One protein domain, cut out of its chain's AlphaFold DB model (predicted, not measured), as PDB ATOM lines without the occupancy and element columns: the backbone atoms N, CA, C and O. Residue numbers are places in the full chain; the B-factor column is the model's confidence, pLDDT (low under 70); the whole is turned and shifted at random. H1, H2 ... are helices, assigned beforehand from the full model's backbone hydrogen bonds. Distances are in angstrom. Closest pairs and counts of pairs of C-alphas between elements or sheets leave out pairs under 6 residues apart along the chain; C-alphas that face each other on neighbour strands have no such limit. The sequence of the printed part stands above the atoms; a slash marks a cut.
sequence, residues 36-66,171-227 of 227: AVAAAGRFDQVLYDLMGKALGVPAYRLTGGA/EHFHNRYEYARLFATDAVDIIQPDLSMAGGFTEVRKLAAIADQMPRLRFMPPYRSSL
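AT A GLANCE: This is residues 36 to 66 and 171 to 227 of the 227 residues of the protein "Enolase C-terminal domain-like" of Micromonospora haikouensis (UniProt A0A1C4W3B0). A flat layer of helices: the long H1 forms one side, H4 starts at H1 and runs away from it at about a right angle, and H3 is side by side with H4. Short H2 folds back near the other end of H1. The 88 printed residues, with H1, H2, H3, H4 in that order and no named strand, are all helix in class and compact, with a radius of gyration of the C-alphas of 13.9 A and spans of 41 by 40 by 16 A.

IN THESE COORDINATES: H1, residues 36 to 55, begins at C-alpha 36 (40.000, -48.304, -16.718) and is 28.3 A long. H2 is residues 59 to 62. H4, residues 200 to 212, is 18.0 A long and ends at C-alpha 212 (15.558, -37.145, -19.180); H3, residues 176 to 185, is 14.2 A long.

HOW THE PARTS SIT: H1 touches H4 with residues 40 to 48 alone, about perpendicular at 83 degrees; the closest C-alphas, of Gly 41 and Gly 200, are 3.7 A apart. H1 touches H2 with residues 48 to 52 alone, closest at the C-alphas of Gly 52 and Ala 59, 5.2 A. H3 and H4 touch at a shallow tilt of 21 degrees, the same way; the closest C-alphas, of Arg 176 and Leu 207, are 6.9 A apart. H1 and H3 are apart. In H1 and H3 every O i to N i+4 pair is within hydrogen-bond range, in H4 8 of 9; H2 is too short for such a pair.

THE WHOLE: Residues 67 to 170 are not printed; C-alphas 66 and 171 are 23.8 A apart across the cut. The link from H3 to H4 is long. Residues 221 to 227 have pLDDT under 70.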
ATOM      1  N   ALA A  36      40.740 -47.052 -16.603       86.56
ATOM      2  CA  ALA A  36      40.000 -48.304 -16.718       86.56
ATOM      3  C   ALA A  36      38.587 -48.087 -17.279       86.56
ATOM      4  O   ALA A  36      38.161 -48.838 -18.157       86.56
ATOM      5  N   VAL A  37      37.877 -47.044 -16.831       88.19
ATOM      6  CA  VAL A  37      36.550 -46.729 -17.375       88.19
ATOM      7  C   VAL A  37      36.645 -46.250 -18.820       88.19
ATOM      8  O   VAL A  37      35.860 -46.702 -19.651       88.19
ATOM      9  N   ALA A  38      37.651 -45.440 -19.155       89.19
ATOM     10  CA  ALA A  38      37.877 -45.030 -20.536       89.19
ATOM     11  C   ALA A  38      38.169 -46.230 -21.458       89.19
ATOM     12  O   ALA A  38      37.669 -46.311 -22.579       89.19
ATOM     13  N   ALA A  39      38.959 -47.198 -20.984       91.88
ATOM     14  CA  ALA A  39      39.194 -48.441 -21.711       91.88
ATOM     15  C   ALA A  39      37.890 -49.232 -21.889       91.88
ATOM     16  O   ALA A  39      37.554 -49.603 -23.013       91.88
ATOM     17  N   ALA A  40      37.123 -49.435 -20.813       91.25
ATOM     18  CA  ALA A  40      35.838 -50.129 -20.861       91.25
ATOM     19  C   ALA A  40      34.842 -49.446 -21.813       91.25
ATOM     20  O   ALA A  40      34.181 -50.130 -22.588       91.25
ATOM     21  N   GLY A  41      34.783 -48.112 -21.819       93.12
ATOM     22  CA  GLY A  41      33.919 -47.350 -22.716       93.12
ATOM     23  C   GLY A  41      34.294 -47.498 -24.188       93.12
ATOM     24  O   GLY A  41      33.416 -47.639 -25.037       93.12
ATOM     25  N   ARG A  42      35.592 -47.550 -24.505       94.31
ATOM     26  CA  ARG A  42      36.060 -47.849 -25.869       94.31
ATOM     27  C   ARG A  42      35.744 -49.288 -26.275       94.31
ATOM     28  O   ARG A  42      35.319 -49.508 -27.405       94.31
ATOM     29  N   PHE A  43      35.901 -50.255 -25.369       96.44
ATOM     30  CA  PHE A  43      35.490 -51.637 -25.630       96.44
ATOM     31  C   PHE A  43      33.983 -51.745 -25.874       96.44
ATOM     32  O   PHE A  43      33.577 -52.388 -26.836       96.44
ATOM     33  N   ASP A  44      33.157 -51.079 -25.068       96.00
ATOM     34  CA  ASP A  44      31.704 -51.042 -25.248       96.00
ATOM     35  C   ASP A  44      31.329 -50.468 -26.624       96.00
ATOM     36  O   ASP A  44      30.565 -51.089 -27.359       96.00
ATOM     37  N   GLN A  45      31.951 -49.366 -27.058       96.25
ATOM     38  CA  GLN A  45      31.743 -48.826 -28.410       96.25
ATOM     39  C   GLN A  45      32.081 -49.835 -29.517       96.25
ATOM     40  O   GLN A  45      31.302 -49.992 -30.460       96.25
ATOM     41  N   VAL A  46      33.205 -50.551 -29.390       97.69
ATOM     42  CA  VAL A  46      33.599 -51.602 -30.344       97.69
ATOM     43  C   VAL A  46      32.584 -52.749 -30.353       97.69
ATOM     44  O   VAL A  46      32.253 -53.260 -31.422       97.69
ATOM     45  N   LEU A  47      32.050 -53.138 -29.193       97.38
ATOM     46  CA  LEU A  47      31.018 -54.173 -29.110       97.38
ATOM     47  C   LEU A  47      29.720 -53.735 -29.796       97.38
ATOM     48  O   LEU A  47      29.140 -54.528 -30.532       97.38
ATOM     49  N   TYR A  48      29.277 -52.487 -29.619       97.50
ATOM     50  CA  TYR A  48      28.093 -51.971 -30.320       97.50
ATOM     51  C   TYR A  48      28.294 -51.892 -31.835       97.50
ATOM     52  O   TYR A  48      27.375 -52.226 -32.584       97.50
ATOM     53  N   ASP A  49      29.484 -51.504 -32.295       97.88
ATOM     54  CA  ASP A  49      29.832 -51.538 -33.718       97.88
ATOM     55  C   ASP A  49      29.800 -52.975 -34.270       97.88
ATOM     56  O   ASP A  49      29.156 -53.239 -35.288       97.88
ATOM     57  N   LEU A  50      30.412 -53.933 -33.564       98.19
ATOM     58  CA  LEU A  50      30.422 -55.342 -33.962       98.19
ATOM     59  C   LEU A  50      29.013 -55.952 -33.973       98.19
ATOM     60  O   LEU A  50      28.653 -56.630 -34.934       98.19
ATOM     61  N   MET A  51      28.204 -55.691 -32.942       98.25
ATOM     62  CA  MET A  51      26.809 -56.137 -32.881       98.25
ATOM     63  C   MET A  51      25.986 -55.544 -34.027       98.25
ATOM     64  O   MET A  51      25.218 -56.265 -34.661       98.25
ATOM     65  N   GLY A  52      26.168 -54.255 -34.332       98.19
ATOM     66  CA  GLY A  52      25.481 -53.597 -35.442       98.19
ATOM     67  C   GLY A  52      25.824 -54.244 -36.782       98.19
ATOM     68  O   GLY A  52      24.930 -54.591 -37.553       98.19
ATOM     69  N   LYS A  53      27.115 -54.507 -37.018       98.44
ATOM     70  CA  LYS A  53      27.601 -55.222 -38.208       98.44
ATOM     71  C   LYS A  53      27.053 -56.645 -38.301       98.44
ATOM     72  O   LYS A  53      26.593 -57.036 -39.368       98.44
ATOM     73  N   ALA A  54      27.060 -57.400 -37.201       98.38
ATOM     74  CA  ALA A  54      26.560 -58.776 -37.166       98.38
ATOM     75  C   ALA A  54      25.048 -58.867 -37.437       98.38
ATOM     76  O   ALA A  54      24.590 -59.824 -38.056       98.38
ATOM     77  N   LEU A  55      24.281 -57.869 -36.995       98.19
ATOM     78  CA  LEU A  55      22.826 -57.805 -37.162       98.19
ATOM     79  C   LEU A  55      22.382 -57.044 -38.422       98.19
ATOM     80  O   LEU A  55      21.189 -56.997 -38.712       98.19
ATOM     81  N   GLY A  56      23.308 -56.422 -39.158       98.12
ATOM     82  CA  GLY A  56      22.988 -55.593 -40.321       98.12
ATOM     83  C   GLY A  56      22.191 -54.328 -39.980       98.12
ATOM     84  O   GLY A  56      21.442 -53.831 -40.820       98.12
ATOM     85  N   VAL A  57      22.323 -53.802 -38.756       98.00
ATOM     86  CA  VAL A  57      21.618 -52.593 -38.300       98.00
ATOM     87  C   VAL A  57      22.599 -51.525 -37.811       98.00
ATOM     88  O   VAL A  57      23.633 -51.845 -37.227       98.00
ATOM     89  N   PRO A  58      22.296 -50.229 -37.996       96.44
ATOM     90  CA  PRO A  58      23.126 -49.165 -37.440       96.44
ATOM     91  C   PRO A  58      23.066 -49.161 -35.904       96.44
ATOM     92  O   PRO A  58      22.022 -49.450 -35.318       96.44
ATOM     93  N   ALA A  59      24.159 -48.755 -35.246       92.19
ATOM     94  CA  ALA A  59      24.305 -48.821 -33.785       92.19
ATOM     95  C   ALA A  59      23.167 -48.134 -33.001       92.19
ATOM     96  O   ALA A  59      22.748 -48.641 -31.964       92.19
ATOM     97  N   TYR A  60      22.590 -47.037 -33.515       93.19
ATOM     98  CA  TYR A  60      21.469 -46.352 -32.851       93.19
ATOM     99  C   TYR A  60      20.207 -47.230 -32.722       93.19
ATOM    100  O   TYR A  60      19.374 -47.001 -31.848       93.19
ATOM    101  N   ARG A  61      20.031 -48.255 -33.573       95.75
ATOM    102  CA  ARG A  61      18.923 -49.219 -33.441       95.75
ATOM    103  C   ARG A  61      19.100 -50.109 -32.214       95.75
ATOM    104  O   ARG A  61      18.105 -50.485 -31.608       95.75
ATOM    105  N   LEU A  62      20.342 -50.377 -31.816       95.44
ATOM    106  CA  LEU A  62      20.668 -51.159 -30.620       95.44
ATOM    107  C   LEU A  62      20.433 -50.365 -29.327       95.44
ATOM    108  O   LEU A  62      20.233 -50.948 -28.263       95.44
ATOM    109  N   THR A  63      20.436 -49.031 -29.403       91.44
ATOM    110  CA  THR A  63      20.272 -48.157 -28.233       91.44
ATOM    111  C   THR A  63      18.834 -47.697 -27.992       91.44
ATOM    112  O   THR A  63      18.587 -47.091 -26.954       91.44
ATOM    113  N   GLY A  64      17.884 -48.041 -28.870       90.81
ATOM    114  CA  GLY A  64      16.463 -47.683 -28.737       90.81
ATOM    115  C   GLY A  64      15.807 -47.180 -30.026       90.81
ATOM    116  O   GLY A  64      14.596 -46.991 -30.062       90.81
ATOM    117  N   GLY A  65      16.577 -47.003 -31.104       93.00
ATOM    118  CA  GLY A  65      16.075 -46.477 -32.370       93.00
ATOM    119  C   GLY A  65      16.174 -44.956 -32.473       93.00
ATOM    120  O   GLY A  65      16.647 -44.268 -31.571       93.00
ATOM    121  N   ALA A  66      15.787 -44.431 -33.635       91.31
ATOM    122  CA  ALA A  66      15.830 -42.999 -33.894       91.31
ATOM    123  C   ALA A  66      14.655 -42.296 -33.199       91.31
ATOM    124  O   ALA A  66      13.507 -42.687 -33.383       91.31
ATOM    125  N   GLU A 171      32.433 -33.500 -19.503       89.25
ATOM    126  CA  GLU A 171      33.354 -34.303 -20.313       89.25
ATOM    127  C   GLU A 171      34.463 -34.969 -19.484       89.25
ATOM    128  O   GLU A 171      34.932 -36.054 -19.829       89.25
ATOM    129  N   HIS A 172      34.806 -34.380 -18.335       89.62
ATOM    130  CA  HIS A 172      35.812 -34.897 -17.408       89.62
ATOM    131  C   HIS A 172      35.292 -35.946 -16.403       89.62
ATOM    132  O   HIS A 172      36.085 -36.469 -15.613       89.62
ATOM    133  N   PHE A 173      33.993 -36.273 -16.396       88.88
ATOM    134  CA  PHE A 173      33.446 -37.324 -15.528       88.88
ATOM    135  C   PHE A 173      33.470 -38.694 -16.202       88.88
ATOM    136  O   PHE A 173      33.072 -38.861 -17.354       88.88
ATOM    137  N   HIS A 174      33.871 -39.705 -15.438       87.94
ATOM    138  CA  HIS A 174      34.174 -41.033 -15.958       87.94
ATOM    139  C   HIS A 174      33.108 -42.069 -15.618       87.94
ATOM    140  O   HIS A 174      33.007 -43.080 -16.293       87.94
ATOM    141  N   ASN A 175      32.306 -41.883 -14.569       79.50
ATOM    142  CA  ASN A 175      31.366 -42.917 -14.126       79.50
ATOM    143  C   ASN A 175      30.081 -42.333 -13.530       79.50
ATOM    144  O   ASN A 175      30.044 -41.186 -13.085       79.50
ATOM    145  N   ARG A 176      29.024 -43.152 -13.458       82.62
ATOM    146  CA  ARG A 176      27.713 -42.734 -12.934       82.62
ATOM    147  C   ARG A 176      27.718 -42.187 -11.509       82.62
ATOM    148  O   ARG A 176      26.793 -41.466 -11.165       82.62
ATOM    149  N   TYR A 177      28.704 -42.523 -10.676       86.00
ATOM    150  CA  TYR A 177      28.764 -42.019  -9.302       86.00
ATOM    151  C   TYR A 177      29.208 -40.557  -9.278       86.00
ATOM    152  O   TYR A 177      28.678 -39.758  -8.511       86.00
ATOM    153  N   GLU A 178      30.124 -40.189 -10.168       88.69
ATOM    154  CA  GLU A 178      30.511 -38.795 -10.355       88.69
ATOM    155  C   GLU A 178      29.368 -37.980 -10.976       88.69
ATOM    156  O   GLU A 178      29.031 -36.907 -10.472       88.69
ATOM    157  N   TYR A 179      28.685 -38.536 -11.983       90.94
ATOM    158  CA  TYR A 179      27.473 -37.922 -12.533       90.94
ATOM    159  C   TYR A 179      26.348 -37.810 -11.505       90.94
ATOM    160  O   TYR A 179      25.646 -36.808 -11.501       90.94
ATOM    161  N   ALA A 180      26.188 -38.775 -10.595       89.62
ATOM    162  CA  ALA A 180      25.191 -38.685  -9.530       89.62
ATOM    163  C   ALA A 180      25.420 -37.454  -8.639       89.62
ATOM    164  O   ALA A 180      24.457 -36.791  -8.258       89.62
ATOM    165  N   ARG A 181      26.683 -37.100  -8.360       89.12
ATOM    166  CA  ARG A 181      27.025 -35.866  -7.636       89.12
ATOM    167  C   ARG A 181      26.691 -34.616  -8.456       89.12
ATOM    168  O   ARG A 181      26.126 -33.673  -7.909       89.12
ATOM    169  N   LEU A 182      26.985 -34.611  -9.755       90.19
ATOM    170  CA  LEU A 182      26.586 -33.515 -10.650       90.19
ATOM    171  C   LEU A 182      25.060 -33.344 -10.687       90.19
ATOM    172  O   LEU A 182      24.552 -32.237 -10.539       90.19
ATOM    173  N   PHE A 183      24.317 -34.439 -10.819       90.62
ATOM    174  CA  PHE A 183      22.858 -34.420 -10.848       90.62
ATOM    175  C   PHE A 183      22.247 -33.922  -9.535       90.62
ATOM    176  O   PHE A 183      21.246 -33.214  -9.549       90.62
ATOM    177  N   ALA A 184      22.865 -34.252  -8.399       90.19
ATOM    178  CA  ALA A 184      22.401 -33.820  -7.085       90.19
ATOM    179  C   ALA A 184      22.657 -32.329  -6.787       90.19
ATOM    180  O   ALA A 184      22.099 -31.809  -5.824       90.19
ATOM    181  N   THR A 185      23.505 -31.648  -7.564       89.88
ATOM    182  CA  THR A 185      23.973 -30.283  -7.255       89.88
ATOM    183  C   THR A 185      23.318 -29.186  -8.090       89.88
ATOM    184  O   THR A 185      23.565 -28.016  -7.816       89.88
ATOM    185  N   ASP A 186      22.486 -29.528  -9.083       88.00
ATOM    186  CA  ASP A 186      21.897 -28.560 -10.032       88.00
ATOM    187  C   ASP A 186      22.973 -27.646 -10.675       88.00
ATOM    188  O   ASP A 186      22.778 -26.453 -10.922       88.00
ATOM    189  N   ALA A 187      24.159 -28.224 -10.890       91.81
ATOM    190  CA  ALA A 187      25.381 -27.509 -11.240       91.81
ATOM    191  C   ALA A 187      25.397 -26.981 -12.683       91.81
ATOM    192  O   ALA A 187      25.984 -25.936 -12.954       91.81
ATOM    193  N   VAL A 188      24.759 -27.692 -13.613       94.75
ATOM    194  CA  VAL A 188      24.776 -27.378 -15.047       94.75
ATOM    195  C   VAL A 188      23.371 -27.468 -15.634       94.75
ATOM    196  O   VAL A 188      22.532 -28.225 -15.152       94.75
ATOM    197  N   ASP A 189      23.127 -26.720 -16.705       94.56
ATOM    198  CA  ASP A 189      21.915 -26.806 -17.524       94.56
ATOM    199  C   ASP A 189      22.022 -27.899 -18.595       94.56
ATOM    200  O   ASP A 189      21.009 -28.381 -19.109       94.56
ATOM    201  N   ILE A 190      23.249 -28.260 -18.986       94.81
ATOM    202  CA  ILE A 190      23.531 -29.213 -20.064       94.81
ATOM    203  C   ILE A 190      24.677 -30.136 -19.638       94.81
ATOM    204  O   ILE A 190      25.761 -29.646 -19.319       94.81
ATOM    205  N   ILE A 191      24.463 -31.456 -19.675       94.19
ATOM    206  CA  ILE A 191      25.553 -32.432 -19.520       94.19
ATOM    207  C   ILE A 191      26.155 -32.852 -20.857       94.19
ATOM    208  O   ILE A 191      25.442 -33.074 -21.840       94.19
ATOM    209  N   GLN A 192      27.475 -33.017 -20.849       93.25
ATOM    210  CA  GLN A 192      28.300 -33.296 -22.024       93.25
ATOM    211  C   GLN A 192      29.201 -34.527 -21.794       93.25
ATOM    212  O   GLN A 192      30.422 -34.405 -21.809       93.25
ATOM    213  N   PRO A 193      28.637 -35.725 -21.537       93.50
ATOM    214  CA  PRO A 193      29.452 -36.918 -21.350       93.50
ATOM    215  C   PRO A 193      30.225 -37.284 -22.614       93.50
ATOM    216  O   PRO A 193      29.627 -37.528 -23.665       93.50
ATOM    217  N   ASP A 194      31.544 -37.423 -22.494       91.56
ATOM    218  CA  ASP A 194      32.345 -38.049 -23.542       91.56
ATOM    219  C   ASP A 194      32.062 -39.558 -23.548       91.56
ATOM    220  O   ASP A 194      32.258 -40.261 -22.556       91.56
ATOM    221  N   LEU A 195      31.601 -40.074 -24.689       90.75
ATOM    222  CA  LEU A 195      31.207 -41.474 -24.842       90.75
ATOM    223  C   LEU A 195      32.346 -42.457 -24.530       90.75
ATOM    224  O   LEU A 195      32.110 -43.559 -24.036       90.75
ATOM    225  N   SER A 196      33.587 -42.079 -24.827       88.75
ATOM    226  CA  SER A 196      34.769 -42.895 -24.562       88.75
ATOM    227  C   SER A 196      35.193 -42.824 -23.110       88.75
ATOM    228  O   SER A 196      35.649 -43.836 -22.589       88.75
ATOM    229  N   MET A 197      35.044 -41.672 -22.460       89.94
ATOM    230  CA  MET A 197      35.493 -41.471 -21.081       89.94
ATOM    231  C   MET A 197      34.451 -41.906 -20.048       89.94
ATOM    232  O   MET A 197      34.825 -42.440 -19.006       89.94
ATOM    233  N   ALA A 198      33.160 -41.757 -20.355       91.62
ATOM    234  CA  ALA A 198      32.040 -42.019 -19.450       91.62
ATOM    235  C   ALA A 198      31.511 -43.470 -19.490       91.62
ATOM    236  O   ALA A 198      30.426 -43.749 -18.981       91.62
ATOM    237  N   GLY A 199      32.256 -44.404 -20.096       90.94
ATOM    238  CA  GLY A 199      31.927 -45.835 -20.063       90.94
ATOM    239  C   GLY A 199      31.085 -46.369 -21.231       90.94
ATOM    240  O   GLY A 199      30.495 -47.440 -21.101       90.94
ATOM    241  N   GLY A 200      31.057 -45.687 -22.380       93.38
ATOM    242  CA  GLY A 200      30.467 -46.206 -23.621       93.38
ATOM    243  C   GLY A 200      28.955 -46.010 -23.741       93.38
ATOM    244  O   GLY A 200      28.322 -45.353 -22.914       93.38
ATOM    245  N   PHE A 201      28.355 -46.594 -24.781       94.25
ATOM    246  CA  PHE A 201      26.913 -46.518 -25.039       94.25
ATOM    247  C   PHE A 201      26.098 -47.063 -23.871       94.25
ATOM    248  O   PHE A 201      25.080 -46.473 -23.504       94.25
ATOM    249  N   THR A 202      26.540 -48.169 -23.271       93.31
ATOM    250  CA  THR A 202      25.810 -48.816 -22.176       93.31
ATOM    251  C   THR A 202      25.664 -47.903 -20.962       93.31
ATOM    252  O   THR A 202      24.574 -47.817 -20.391       93.31
ATOM    253  N   GLU A 203      26.737 -47.232 -20.546       93.06
ATOM    254  CA  GLU A 203      26.701 -46.371 -19.365       93.06
ATOM    255  C   GLU A 203      26.082 -45.010 -19.690       93.06
ATOM    256  O   GLU A 203      25.180 -44.563 -18.979       93.06
ATOM    257  N   VAL A 204      26.453 -44.405 -20.822       93.25
ATOM    258  CA  VAL A 204      25.914 -43.108 -21.245       93.25
ATOM    259  C   VAL A 204      24.404 -43.168 -21.492       93.25
ATOM    260  O   VAL A 204      23.701 -42.217 -21.158       93.25
ATOM    261  N   ARG A 205      23.849 -44.297 -21.959       91.75
ATOM    262  CA  ARG A 205      22.387 -44.463 -22.066       91.75
ATOM    263  C   ARG A 205      21.688 -44.395 -20.706       91.75
ATOM    264  O   ARG A 205      20.586 -43.862 -20.622       91.75
ATOM    265  N   LYS A 206      22.308 -44.908 -19.638       92.00
ATOM    266  CA  LYS A 206      21.756 -44.794 -18.277       92.00
ATOM    267  C   LYS A 206      21.799 -43.346 -17.800       92.00
ATOM    268  O   LYS A 206      20.825 -42.881 -17.222       92.00
ATOM    269  N   LEU A 207      22.892 -42.631 -18.080       92.19
ATOM    270  CA  LEU A 207      23.009 -41.204 -17.769       92.19
ATOM    271  C   LEU A 207      21.950 -40.381 -18.508       92.19
ATOM    272  O   LEU A 207      21.299 -39.544 -17.892       92.19
ATOM    273  N   ALA A 208      21.728 -40.665 -19.794       90.94
ATOM    274  CA  ALA A 208      20.686 -40.023 -20.588       90.94
ATOM    275  C   ALA A 208      19.288 -40.277 -20.010       90.94
ATOM    276  O   ALA A 208      18.515 -39.337 -19.880       90.94
ATOM    277  N   ALA A 209      18.985 -41.511 -19.594       90.62
ATOM    278  CA  ALA A 209      17.702 -41.840 -18.968       90.62
ATOM    279  C   ALA A 209      17.487 -41.122 -17.622       90.62
ATOM    280  O   ALA A 209      16.369 -40.721 -17.316       90.62
ATOM    281  N   ILE A 210      18.545 -40.944 -16.825       90.31
ATOM    282  CA  ILE A 210      18.480 -40.175 -15.574       90.31
ATOM    283  C   ILE A 210      18.255 -38.687 -15.874       90.31
ATOM    284  O   ILE A 210      17.398 -38.061 -15.256       90.31
ATOM    285  N   ALA A 211      18.998 -38.128 -16.833       89.69
ATOM    286  CA  ALA A 211      18.877 -36.726 -17.221       89.69
ATOM    287  C   ALA A 211      17.500 -36.396 -17.822       89.69
ATOM    288  O   ALA A 211      16.967 -35.330 -17.542       89.69
ATOM    289  N   ASP A 212      16.894 -37.314 -18.580       88.56
ATOM    290  CA  ASP A 212      15.558 -37.145 -19.180       88.56
ATOM    291  C   ASP A 212      14.443 -36.970 -18.130       88.56
ATOM    292  O   ASP A 212      13.425 -36.332 -18.384       88.56
ATOM    293  N   GLN A 213      14.649 -37.475 -16.909       88.81
ATOM    294  CA  GLN A 213      13.721 -37.288 -15.786       88.81
ATOM    295  C   GLN A 213      13.903 -35.944 -15.063       88.81
ATOM    296  O   GLN A 213      13.109 -35.604 -14.183       88.81
ATOM    297  N   MET A 214      14.946 -35.178 -15.396       88.38
ATOM    298  CA  MET A 214      15.289 -33.934 -14.714       88.38
ATOM    299  C   MET A 214      14.759 -32.730 -15.502       88.38
ATOM    300  O   MET A 214      15.256 -32.429 -16.583       88.38
ATOM    301  N   PRO A 215      13.806 -31.952 -14.957       81.44
ATOM    302  CA  PRO A 215      13.091 -30.924 -15.721       81.44
ATOM    303  C   PRO A 215      13.962 -29.746 -16.181       81.44
ATOM    304  O   PRO A 215      13.556 -28.987 -17.056       81.44
ATOM    305  N   ARG A 216      15.135 -29.548 -15.568       82.44
ATOM    306  CA  ARG A 216      16.039 -28.417 -15.839       82.44
ATOM    307  C   ARG A 216      17.351 -28.825 -16.498       82.44
ATOM    308  O   ARG A 216      18.152 -27.946 -16.801       82.44
ATOM    309  N   LEU A 217      17.566 -30.121 -16.719       89.44
ATOM    310  CA  LEU A 217      18.811 -30.631 -17.265       89.44
ATOM    311  C   LEU A 217      18.601 -31.149 -18.682       89.44
ATOM    312  O   LEU A 217      17.663 -31.890 -18.960       89.44
ATOM    313  N   ARG A 218      19.502 -30.774 -19.587       87.94
ATOM    314  CA  ARG A 218      19.503 -31.258 -20.967       87.94
ATOM    315  C   ARG A 218      20.700 -32.165 -21.216       87.94
ATOM    316  O   ARG A 218      21.795 -31.931 -20.717       87.94
ATOM    317  N   PHE A 219      20.491 -33.181 -22.042       86.81
ATOM    318  CA  PHE A 219      21.555 -34.046 -22.535       86.81
ATOM    319  C   PHE A 219      22.062 -33.528 -23.889       86.81
ATOM    320  O   PHE A 219      21.250 -33.202 -24.755       86.81
ATOM    321  N   MET A 220      23.379 -33.436 -24.082       82.75
ATOM    322  CA  MET A 220      23.971 -32.939 -25.329       82.75
ATOM    323  C   MET A 220      23.804 -33.920 -26.518       82.75
ATOM    324  O   MET A 220      24.041 -35.117 -26.355       82.75
ATOM    325  N   PRO A 221      23.486 -33.433 -27.740       59.84
ATOM    326  CA  PRO A 221      23.082 -32.061 -28.057       59.84
ATOM    327  C   PRO A 221      21.665 -31.788 -27.539       59.84
ATOM    328  O   PRO A 221      20.784 -32.633 -27.727       59.84
ATOM    329  N   PRO A 222      21.423 -30.620 -26.907       56.66
ATOM    330  CA  PRO A 222      20.124 -30.321 -26.328       56.66
ATOM    331  C   PRO A 222      19.047 -30.382 -27.411       56.66
ATOM    332  O   PRO A 222      19.134 -29.721 -28.450       56.66
ATOM    333  N   TYR A 223      18.006 -31.172 -27.163       45.88
ATOM    334  CA  TYR A 223      16.823 -31.156 -28.006       45.88
ATOM    335  C   TYR A 223      16.039 -29.873 -27.716       45.88
ATOM    336  O   TYR A 223      15.446 -29.729 -26.650       45.88
ATOM    337  N   ARG A 224      16.039 -28.925 -28.656       51.12
ATOM    338  CA  ARG A 224      15.008 -27.884 -28.695       51.12
ATOM    339  C   ARG A 224      13.911 -28.392 -29.621       51.12
ATOM    340  O   ARG A 224      14.157 -28.545 -30.815       51.12
ATOM    341  N   SER A 225      12.718 -28.648 -29.090       33.06
ATOM    342  CA  SER A 225      11.522 -28.721 -29.927       33.06
ATOM    343  C   SER A 225      11.253 -27.309 -30.447       33.06
ATOM    344  O   SER A 225      10.630 -26.497 -29.765       33.06
ATOM    345  N   SER A 226      11.803 -26.958 -31.602       34.41
ATOM    346  CA  SER A 226      11.305 -25.800 -32.338       34.41
ATOM    347  C   SER A 226       9.900 -26.139 -32.838       34.41
ATOM    348  O   SER A 226       9.735 -27.148 -33.527       34.41
ATOM    349  N   LEU A 227       8.922 -25.329 -32.418       29.77
ATOM    350  CA  LEU A 227       7.635 -25.145 -33.097       29.77
ATOM    351  C   LEU A 227       7.843 -24.853 -34.589       29.77
ATOM    352  O   LEU A 227       8.884 -24.235 -34.917       29.77
TER     353      LEU A 227